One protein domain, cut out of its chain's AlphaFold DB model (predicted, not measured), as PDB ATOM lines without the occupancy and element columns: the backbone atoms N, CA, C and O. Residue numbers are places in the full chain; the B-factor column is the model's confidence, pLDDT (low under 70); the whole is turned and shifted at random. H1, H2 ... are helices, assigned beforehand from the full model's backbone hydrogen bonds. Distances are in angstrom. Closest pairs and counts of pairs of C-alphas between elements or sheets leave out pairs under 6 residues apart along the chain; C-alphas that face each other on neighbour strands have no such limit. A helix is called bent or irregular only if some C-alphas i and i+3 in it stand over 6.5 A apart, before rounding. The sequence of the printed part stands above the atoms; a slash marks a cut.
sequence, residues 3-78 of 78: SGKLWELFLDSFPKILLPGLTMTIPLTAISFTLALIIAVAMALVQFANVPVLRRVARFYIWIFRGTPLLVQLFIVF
ATOM      1  N   SER A   3      43.314  57.490 -16.899       75.25
ATOM      2  CA  SER A   3      42.780  56.150 -17.226       75.25
ATOM      3  C   SER A   3      43.834  55.081 -17.527       75.25
ATOM      4  O   SER A   3      43.639  53.938 -17.134       75.25
ATOM      5  N   GLY A   4      44.953  55.426 -18.177       80.62
ATOM      6  CA  GLY A   4      45.992  54.444 -18.530       80.62
ATOM      7  C   GLY A   4      46.665  53.824 -17.303       80.62
ATOM      8  O   GLY A   4      46.735  52.608 -17.188       80.62
ATOM      9  N   LYS A   5      47.045  54.658 -16.324       83.75
ATOM     10  CA  LYS A   5      47.665  54.200 -15.069       83.75
ATOM     11  C   LYS A   5      46.724  53.361 -14.207       83.75
ATOM     12  O   LYS A   5      47.165  52.397 -13.600       83.75
ATOM     13  N   LEU A   6      45.438  53.719 -14.136       85.62
ATOM     14  CA  LEU A   6      44.445  52.928 -13.395       85.62
ATOM     15  C   LEU A   6      44.237  51.551 -14.033       85.62
ATOM     16  O   LEU A   6      44.079  50.564 -13.320       85.62
ATOM     17  N   TRP A   7      44.264  51.493 -15.365       86.75
ATOM     18  CA  TRP A   7      44.146  50.246 -16.109       86.75
ATOM     19  C   TRP A   7      45.360  49.335 -15.901       86.75
ATOM     20  O   TRP A   7      45.188  48.158 -15.601       86.75
ATOM     21  N   GLU A   8      46.576  49.883 -15.959       85.62
ATOM     22  CA  GLU A   8      47.809  49.155 -15.624       85.62
ATOM     23  C   GLU A   8      47.793  48.647 -14.178       85.62
ATOM     24  O   GLU A   8      48.061  47.474 -13.932       85.62
ATOM     25  N   LEU A   9      47.382  49.487 -13.220       86.56
ATOM     26  CA  LEU A   9      47.296  49.097 -11.810       86.56
ATOM     27  C   LEU A   9      46.303  47.949 -11.590       86.56
ATOM     28  O   LEU A   9      46.561  47.042 -10.794       86.56
ATOM     29  N   PHE A  10      45.166  47.992 -12.289       88.06
ATOM     30  CA  PHE A  10      44.163  46.938 -12.252       88.06
ATOM     31  C   PHE A  10      44.713  45.639 -12.844       88.06
ATOM     32  O   PHE A  10      44.643  44.603 -12.187       88.06
ATOM     33  N   LEU A  11      45.308  45.696 -14.039       89.94
ATOM     34  CA  LEU A  11      45.885  44.528 -14.707       89.94
ATOM     35  C   LEU A  11      47.043  43.905 -13.917       89.94
ATOM     36  O   LEU A  11      47.175  42.684 -13.917       89.94
ATOM     37  N   ASP A  12      47.823  44.707 -13.194       89.44
ATOM     38  CA  ASP A  12      48.915  44.211 -12.352       89.44
ATOM     39  C   ASP A  12      48.436  43.640 -11.013       89.44
ATOM     40  O   ASP A  12      49.030  42.694 -10.485       89.44
ATOM     41  N   SER A  13      47.393  44.224 -10.421       89.88
ATOM     42  CA  SER A  13      46.919  43.842  -9.081       89.88
ATOM     43  C   SER A  13      45.908  42.702  -9.126       89.88
ATOM     44  O   SER A  13      45.866  41.873  -8.214       89.88
ATOM     45  N   PHE A  14      45.111  42.626 -10.189       91.19
ATOM     46  CA  PHE A  14      44.048  41.640 -10.325       91.19
ATOM     47  C   PHE A  14      44.575  40.192 -10.297       91.19
ATOM     48  O   PHE A  14      44.107  39.429  -9.450       91.19
ATOM     49  N   PRO A  15      45.600  39.793 -11.080       90.44
ATOM     50  CA  PRO A  15      46.155  38.440 -11.021       90.44
ATOM     51  C   PRO A  15      46.803  38.126  -9.670       90.44
ATOM     52  O   PRO A  15      46.710  36.997  -9.197       90.44
ATOM     53  N   LYS A  16      47.424  39.123  -9.023       90.94
ATOM     54  CA  LYS A  16      48.087  38.961  -7.717       90.94
ATOM     55  C   LYS A  16      47.113  38.607  -6.598       90.94
ATOM     56  O   LYS A  16      47.514  37.937  -5.656       90.94
ATOM     57  N   ILE A  17      45.858  39.041  -6.695       91.56
ATOM     58  CA  ILE A  17      44.804  38.705  -5.726       91.56
ATOM     59  C   ILE A  17      44.049  37.449  -6.175       91.56
ATOM     60  O   ILE A  17      43.756  36.567  -5.366       91.56
ATOM     61  N   LEU A  18      43.763  37.350  -7.475       93.56
ATOM     62  CA  LEU A  18      42.981  36.265  -8.051       93.56
ATOM     63  C   LEU A  18      43.696  34.917  -7.927       93.56
ATOM     64  O   LEU A  18      43.077  33.947  -7.497       93.56
ATOM     65  N   LEU A  19      44.987  34.844  -8.272       93.81
ATOM     66  CA  LEU A  19      45.729  33.582  -8.281       93.81
ATOM     67  C   LEU A  19      45.787  32.934  -6.888       93.81
ATOM     68  O   LEU A  19      45.355  31.787  -6.792       93.81
ATOM     69  N   PRO A  20      46.201  33.629  -5.804       93.25
ATOM     70  CA  PRO A  20      46.162  33.061  -4.457       93.25
ATOM     71  C   PRO A  20      44.755  32.643  -4.030       93.25
ATOM     72  O   PRO A  20      44.582  31.576  -3.439       93.25
ATOM     73  N   GLY A  21      43.748  33.457  -4.372       93.19
ATOM     74  CA  GLY A  21      42.345  33.137  -4.125       93.19
ATOM     75  C   GLY A  21      41.968  31.798  -4.748       93.19
ATOM     76  O   GLY A  21      41.581  30.881  -4.031       93.19
ATOM     77  N   LEU A  22      42.178  31.638  -6.056       95.00
ATOM     78  CA  LEU A  22      41.857  30.403  -6.775       95.00
ATOM     79  C   LEU A  22      42.644  29.198  -6.261       95.00
ATOM     80  O   LEU A  22      42.064  28.125  -6.085       95.00
ATOM     81  N   THR A  23      43.945  29.362  -6.008       94.88
ATOM     82  CA  THR A  23      44.797  28.260  -5.542       94.88
ATOM     83  C   THR A  23      44.391  27.740  -4.168       94.88
ATOM     84  O   THR A  23      44.690  26.593  -3.857       94.88
ATOM     85  N   MET A  24      43.683  28.541  -3.367       94.44
ATOM     86  CA  MET A  24      43.186  28.118  -2.057       94.44
ATOM     87  C   MET A  24      41.717  27.687  -2.117       94.44
ATOM     88  O   MET A  24      41.359  26.647  -1.568       94.44
ATOM     89  N   THR A  25      40.852  28.434  -2.810       96.12
ATOM     90  CA  THR A  25      39.407  28.167  -2.819       96.12
ATOM     91  C   THR A  25      39.039  26.950  -3.650       96.12
ATOM     92  O   THR A  25      38.149  26.206  -3.241       96.12
ATOM     93  N   ILE A  26      39.689  26.721  -4.800       96.88
ATOM     94  CA  ILE A  26      39.339  25.600  -5.684       96.88
ATOM     95  C   ILE A  26      39.647  24.260  -5.005       96.88
ATOM     96  O   ILE A  26      38.722  23.450  -4.892       96.88
ATOM     97  N   PRO A  27      40.871  24.004  -4.497       97.06
ATOM     98  CA  PRO A  27      41.162  22.735  -3.837       97.06
ATOM     99  C   PRO A  27      40.321  22.541  -2.578       97.06
ATOM    100  O   PRO A  27      39.784  21.455  -2.366       97.06
ATOM    101  N   LEU A  28      40.141  23.600  -1.780       96.94
ATOM    102  CA  LEU A  28      39.325  23.535  -0.572       96.94
ATOM    103  C   LEU A  28      37.873  23.171  -0.903       96.94
ATOM    104  O   LEU A  28      37.324  22.244  -0.313       96.94
ATOM    105  N   THR A  29      37.277  23.830  -1.901       96.56
ATOM    106  CA  THR A  29      35.913  23.528  -2.355       96.56
ATOM    107  C   THR A  29      35.813  22.100  -2.871       96.56
ATOM    108  O   THR A  29      34.887  21.391  -2.494       96.56
ATOM    109  N   ALA A  30      36.767  21.651  -3.692       98.06
ATOM    110  CA  ALA A  30      36.759  20.302  -4.247       98.06
ATOM    111  C   ALA A  30      36.807  19.231  -3.143       98.06
ATOM    112  O   ALA A  30      36.009  18.291  -3.161       98.06
ATOM    113  N   ILE A  31      37.694  19.392  -2.157       98.00
ATOM    114  CA  ILE A  31      37.834  18.450  -1.040       98.00
ATOM    115  C   ILE A  31      36.580  18.477  -0.159       98.00
ATOM    116  O   ILE A  31      35.975  17.429   0.079       98.00
ATOM    117  N   SER A  32      36.142  19.659   0.284       96.25
ATOM    118  CA  SER A  32      34.966  19.799   1.151       96.25
ATOM    119  C   SER A  32      33.688  19.300   0.477       96.25
ATOM    120  O   SER A  32      32.910  18.584   1.104       96.25
ATOM    121  N   PHE A  33      33.488  19.619  -0.803       97.06
ATOM    122  CA  PHE A  33      32.338  19.147  -1.572       97.06
ATOM    123  C   PHE A  33      32.352  17.626  -1.724       97.06
ATOM    124  O   PHE A  33      31.326  16.987  -1.499       97.06
ATOM    125  N   THR A  34      33.506  17.033  -2.043       98.38
ATOM    126  CA  THR A  34      33.633  15.575  -2.189       98.38
ATOM    127  C   THR A  34      33.294  14.855  -0.885       98.38
ATOM    128  O   THR A  34      32.508  13.906  -0.887       98.38
ATOM    129  N   LEU A  35      33.818  15.332   0.249       98.06
ATOM    130  CA  LEU A  35      33.513  14.761   1.563       98.06
ATOM    131  C   LEU A  35      32.031  14.920   1.928       98.06
ATOM    132  O   LEU A  35      31.388  13.956   2.345       98.06
ATOM    133  N   ALA A  36      31.471  16.115   1.724       96.06
ATOM    134  CA  ALA A  36      30.058  16.379   1.975       96.06
ATOM    135  C   ALA A  36      29.151  15.497   1.104       96.06
ATOM    136  O   ALA A  36      28.141  14.989   1.590       96.06
ATOM    137  N   LEU A  37      29.527  15.265  -0.156       97.38
ATOM    138  CA  LEU A  37      28.792  14.408  -1.079       97.38
ATOM    139  C   LEU A  37      28.770  12.952  -0.603       97.38
ATOM    140  O   LEU A  37      27.704  12.340  -0.586       97.38
ATOM    141  N   ILE A  38      29.911  12.409  -0.165       98.31
ATOM    142  CA  ILE A  38      29.989  11.043   0.381       98.31
ATOM    143  C   ILE A  38      29.052  10.895   1.585       98.31
ATOM    144  O   ILE A  38      28.264   9.947   1.650       98.31
ATOM    145  N   ILE A  39      29.082  11.858   2.512       96.62
ATOM    146  CA  ILE A  39      28.205  11.863   3.691       96.62
ATOM    147  C   ILE A  39      26.735  11.965   3.266       96.62
ATOM    148  O   ILE A  39      25.898  11.208   3.759       96.62
ATOM    149  N   ALA A  40      26.409  12.855   2.329       95.31
ATOM    150  CA  ALA A  40      25.045  13.042   1.843       95.31
ATOM    151  C   ALA A  40      24.486  11.767   1.194       95.31
ATOM    152  O   ALA A  40      23.354  11.378   1.488       95.31
ATOM    153  N   VAL A  41      25.287  11.083   0.370       96.69
ATOM    154  CA  VAL A  41      24.914   9.802  -0.246       96.69
ATOM    155  C   VAL A  41      24.706   8.731   0.825       96.69
ATOM    156  O   VAL A  41      23.674   8.060   0.814       96.69
ATOM    157  N   ALA A  42      25.613   8.606   1.798       96.06
ATOM    158  CA  ALA A  42      25.452   7.657   2.899       96.06
ATOM    159  C   ALA A  42      24.162   7.915   3.700       96.06
ATOM    160  O   ALA A  42      23.398   6.987   3.971       96.06
ATOM    161  N   MET A  43      23.865   9.177   4.026       95.31
ATOM    162  CA  MET A  43      22.630   9.553   4.726       95.31
ATOM    163  C   MET A  43      21.376   9.282   3.886       95.31
ATOM    164  O   MET A  43      20.354   8.860   4.435       95.31
ATOM    165  N   ALA A  44      21.442   9.477   2.566       94.19
ATOM    166  CA  ALA A  44      20.354   9.132   1.659       94.19
ATOM    167  C   ALA A  44      20.086   7.619   1.658       94.19
ATOM    168  O   ALA A  44      18.933   7.211   1.780       94.19
ATOM    169  N   LEU A  45      21.128   6.783   1.618       95.62
ATOM    170  CA  LEU A  45      20.983   5.325   1.708       95.62
ATOM    171  C   LEU A  45      20.357   4.892   3.041       95.62
ATOM    172  O   LEU A  45      19.421   4.093   3.056       95.62
ATOM    173  N   VAL A  46      20.799   5.477   4.161       95.38
ATOM    174  CA  VAL A  46      20.217   5.221   5.491       95.38
ATOM    175  C   VAL A  46      18.726   5.576   5.540       95.38
ATOM    176  O   VAL A  46      17.959   4.921   6.244       95.38
ATOM    177  N   GLN A  47      18.283   6.578   4.778       91.12
ATOM    178  CA  GLN A  47      16.873   6.968   4.724       91.12
ATOM    179  C   GLN A  47      15.970   5.942   4.026       91.12
ATOM    180  O   GLN A  47      14.783   5.878   4.360       91.12
ATOM    181  N   PHE A  48      16.522   5.145   3.106       92.00
ATOM    182  CA  PHE A  48      15.834   4.023   2.460       92.00
ATOM    183  C   PHE A  48      15.975   2.706   3.232       92.00
ATOM    184  O   PHE A  48      15.184   1.789   3.027       92.00
ATOM    185  N   ALA A  49      16.946   2.607   4.140       89.12
ATOM    186  CA  ALA A  49      17.094   1.439   4.994       89.12
ATOM    187  C   ALA A  49      15.921   1.326   5.992       89.12
ATOM    188  O   ALA A  49      15.516   2.304   6.627       89.12
ATOM    189  N   ASN A  50      15.416   0.107   6.207       87.06
ATOM    190  CA  ASN A  50      14.344  -0.196   7.170       87.06
ATOM    191  C   ASN A  50      14.821  -0.197   8.641       87.06
ATOM    192  O   ASN A  50      14.316  -0.954   9.466       87.06
ATOM    193  N   VAL A  51      15.792   0.654   8.994       94.12
ATOM    194  CA  VAL A  51      16.336   0.760  10.358       94.12
ATOM    195  C   VAL A  51      15.832   2.056  11.009       94.12
ATOM    196  O   VAL A  51      16.358   3.138  10.730       94.12
ATOM    197  N   PRO A  52      14.817   1.995  11.894       90.81
ATOM    198  CA  PRO A  52      14.099   3.183  12.363       90.81
ATOM    199  C   PRO A  52      14.973   4.162  13.158       90.81
ATOM    200  O   PRO A  52      14.797   5.377  13.039       90.81
ATOM    201  N   VAL A  53      15.931   3.649  13.939       94.75
ATOM    202  CA  VAL A  53      16.859   4.465  14.740       94.75
ATOM    203  C   VAL A  53      17.797   5.255  13.831       94.75
ATOM    204  O   VAL A  53      17.854   6.482  13.911       94.75
ATOM    205  N   LEU A  54      18.472   4.563  12.913       94.19
ATOM    206  CA  LEU A  54      19.441   5.152  11.989       94.19
ATOM    207  C   LEU A  54      18.786   6.212  11.096       94.19
ATOM    208  O   LEU A  54      19.319   7.305  10.912       94.19
ATOM    209  N   ARG A  55      17.559   5.939  10.645       94.75
ATOM    210  CA  ARG A  55      16.746   6.883   9.877       94.75
ATOM    211  C   ARG A  55      16.422   8.160  10.658       94.75
ATOM    212  O   ARG A  55      16.433   9.252  10.094       94.75
ATOM    213  N   ARG A  56      16.130   8.057  11.961       94.81
ATOM    214  CA  ARG A  56      15.852   9.230  12.808       94.81
ATOM    215  C   ARG A  56      17.109  10.082  13.012       94.81
ATOM    216  O   ARG A  56      17.011  11.300  12.893       94.81
ATOM    217  N   VAL A  57      18.264   9.450  13.232       95.69
ATOM    218  CA  VAL A  57      19.563  10.138  13.341       95.69
ATOM    219  C   VAL A  57      19.920  10.847  12.030       95.69
ATOM    220  O   VAL A  57      20.229  12.036  12.047       95.69
ATOM    221  N   ALA A  58      19.783  10.167  10.888       95.44
ATOM    222  CA  ALA A  58      20.038  10.763   9.576       95.44
ATOM    223  C   ALA A  58      19.131  11.974   9.306       95.44
ATOM    224  O   ALA A  58      19.602  13.015   8.852       95.44
ATOM    225  N   ARG A  59      17.834  11.888   9.643       94.50
ATOM    226  CA  ARG A  59      16.919  13.038   9.533       94.50
ATOM    227  C   ARG A  59      17.331  14.208  10.414       94.50
ATOM    228  O   ARG A  59      17.230  15.340   9.961       94.50
ATOM    229  N   PHE A  60      17.772  13.942  11.641       95.62
ATOM    230  CA  PHE A  60      18.226  14.987  12.551       95.62
ATOM    231  C   PHE A  60      19.459  15.712  12.000       95.62
ATOM    232  O   PHE A  60      19.453  16.938  11.919       95.62
ATOM    233  N   TYR A  61      20.457  14.962  11.521       94.62
ATOM    234  CA  TYR A  61      21.623  15.524  10.836       94.62
ATOM    235  C   TYR A  61      21.198  16.389   9.637       94.62
ATOM    236  O   TYR A  61      21.516  17.575   9.584       94.62
ATOM    237  N   ILE A  62      20.404  15.835   8.713       94.81
ATOM    238  CA  ILE A  62      19.934  16.561   7.521       94.81
ATOM    239  C   ILE A  62      19.179  17.841   7.914       94.81
ATOM    240  O   ILE A  62      19.363  18.876   7.275       94.81
ATOM    241  N   TRP A  63      18.343  17.781   8.952       95.19
ATOM    242  CA  TRP A  63      17.579  18.926   9.439       95.19
ATOM    243  C   TRP A  63      18.479  20.044   9.976       95.19
ATOM    244  O   TRP A  63      18.250  21.193   9.617       95.19
ATOM    245  N   ILE A  64      19.530  19.737  10.746       94.75
ATOM    246  CA  ILE A  64      20.476  20.756  11.234       94.75
ATOM    247  C   ILE A  64      21.154  21.463  10.059       94.75
ATOM    248  O   ILE A  64      21.090  22.687   9.957       94.75
ATOM    249  N   PHE A  65      21.777  20.706   9.153       91.88
ATOM    250  CA  PHE A  65      22.604  21.295   8.095       91.88
ATOM    251  C   PHE A  65      21.784  21.999   7.007       91.88
ATOM    252  O   PHE A  65      22.270  22.955   6.410       91.88
ATOM    253  N   ARG A  66      20.540  21.563   6.755       91.75
ATOM    254  CA  ARG A  66      19.636  22.219   5.790       91.75
ATOM    255  C   ARG A  66      18.736  23.286   6.411       91.75
ATOM    256  O   ARG A  66      18.215  24.118   5.676       91.75
ATOM    257  N   GLY A  67      18.503  23.227   7.720       93.69
ATOM    258  CA  GLY A  67      17.609  24.127   8.448       93.69
ATOM    259  C   GLY A  67      18.312  25.309   9.113       93.69
ATOM    260  O   GLY A  67      17.639  26.270   9.476       93.69
ATOM    261  N   THR A  68      19.640  25.269   9.262       95.56
ATOM    262  CA  THR A  68      20.423  26.375   9.833       95.56
ATOM    263  C   THR A  68      21.190  27.140   8.747       95.56
ATOM    264  O   THR A  68      21.763  26.516   7.852       95.56
ATOM    265  N   PRO A  69      21.231  28.487   8.795       95.44
ATOM    266  CA  PRO A  69      22.019  29.272   7.848       95.44
ATOM    267  C   PRO A  69      23.515  28.952   7.950       95.44
ATOM    268  O   PRO A  69      24.058  28.898   9.054       95.44
ATOM    269  N   LEU A  70      24.203  28.839   6.807       93.50
ATOM    270  CA  LEU A  70      25.651  28.584   6.764       93.50
ATOM    271  C   LEU A  70      26.437  29.639   7.556       93.50
ATOM    272  O   LEU A  70      27.366  29.303   8.276       93.50
ATOM    273  N   LEU A  71      26.020  30.908   7.470       95.19
ATOM    274  CA  LEU A  71      26.624  32.001   8.232       95.19
ATOM    275  C   LEU A  71      26.655  31.684   9.736       95.19
ATOM    276  O   LEU A  71      27.692  31.828  10.370       95.19
ATOM    277  N   VAL A  72      25.541  31.195  10.295       95.94
ATOM    278  CA  VAL A  72      25.439  30.842  11.720       95.94
ATOM    279  C   VAL A  72      26.361  29.673  12.058       95.94
ATOM    280  O   VAL A  72      27.012  29.696  13.095       95.94
ATOM    281  N   GLN A  73      26.457  28.674  11.179       94.38
ATOM    282  CA  GLN A  73      27.380  27.553  11.375       94.38
ATOM    283  C   GLN A  73      28.836  28.030  11.426       94.38
ATOM    284  O   GLN A  73      29.587  27.590  12.292       94.38
ATOM    285  N   LEU A  74      29.215  28.960  10.544       93.88
ATOM    286  CA  LEU A  74      30.553  29.550  10.544       93.88
ATOM    287  C   LEU A  74      30.831  30.304  11.848       93.88
ATOM    288  O   LEU A  74      31.873  30.063  12.431       93.88
ATOM    289  N   PHE A  75      29.889  31.112  12.347       95.75
ATOM    290  CA  PHE A  75      30.022  31.819  13.633       95.75
ATOM    291  C   PHE A  75      30.162  30.905  14.859       95.75
ATOM    292  O   PHE A  75      30.632  31.345  15.901       95.75
ATOM    293  N   ILE A  76      29.676  29.664  14.788       94.44
ATOM    294  CA  ILE A  76      29.811  28.700  15.892       94.44
ATOM    295  C   ILE A  76      31.184  28.015  15.849       94.44
ATOM    296  O   ILE A  76      31.712  27.625  16.888       94.44
ATOM    297  N   VAL A  77      31.735  27.819  14.648       93.12
ATOM    298  CA  VAL A  77      32.985  27.077  14.425       93.12
ATOM    299  C   VAL A  77      34.217  27.989  14.446       93.12
ATOM    300  O   VAL A  77      35.283  27.532  14.858       93.12
ATOM    301  N   PHE A  78      34.074  29.239  14.001       89.38
ATOM    302  CA  PHE A  78      35.117  30.264  13.914       89.38
ATOM    303  C   PHE A  78      34.792  31.444  14.827       89.38
ATOM    304  O   PHE A  78      35.733  31.915  15.503       89.38
TER     305      PHE A  78
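This is residues 3 to 78 of the 78 residues of the protein "ABC transmembrane type-1 domain-containing protein" of Oscillibacter sp. CAG:241_62_21 (UniProt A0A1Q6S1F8). One long bent helix, H1, makes the length, its residues 3 to 39 sticking out free; H2 folds back from its far end as a hairpin, and short H3 follows, apart from both. The printed part has 76 residues with three named helices, H1, H2, H3 in order, and no named strand: all helix. It is extended, spanning 68 by 22 by 19 A, with a radius of gyration of the C-alphas of 20.6 A.

H1, residues 3 to 48, was assigned as one helix by its hydrogen bonds but is bent: C-alphas 12 and 15 are 6.5 A apart. Arm H1a, residues 3 to 12, begins at C-alpha (42.780, 56.150, -17.226); arm H1b, residues 15 to 48, is 47.8 A long. H2, residues 52 to 67, is 21.6 A long. H3, residues 70 to 77, ends at C-alpha (32.985, 27.077, 14.425).

H1a and H1b stand at a steep tilt of 52 degrees. H1b and H2, a helical hairpin, touch with residues 43 to 47 and 54 to 59 alone; their closest C-alphas, of Gln 47 and Arg 55, are 5.2 A apart. They run opposite ways at a shallow tilt of 29 degrees. Every O i to N i+4 pair is within hydrogen-bond range in H1a, H2 and H3, and 28 of 30 in H1b.

The farthest C-alphas, of Gly 4 and Asn 50, are 68.2 A apart. The printed part has no cut, both links are tight, and no printed residue is under 70 in pLDDT.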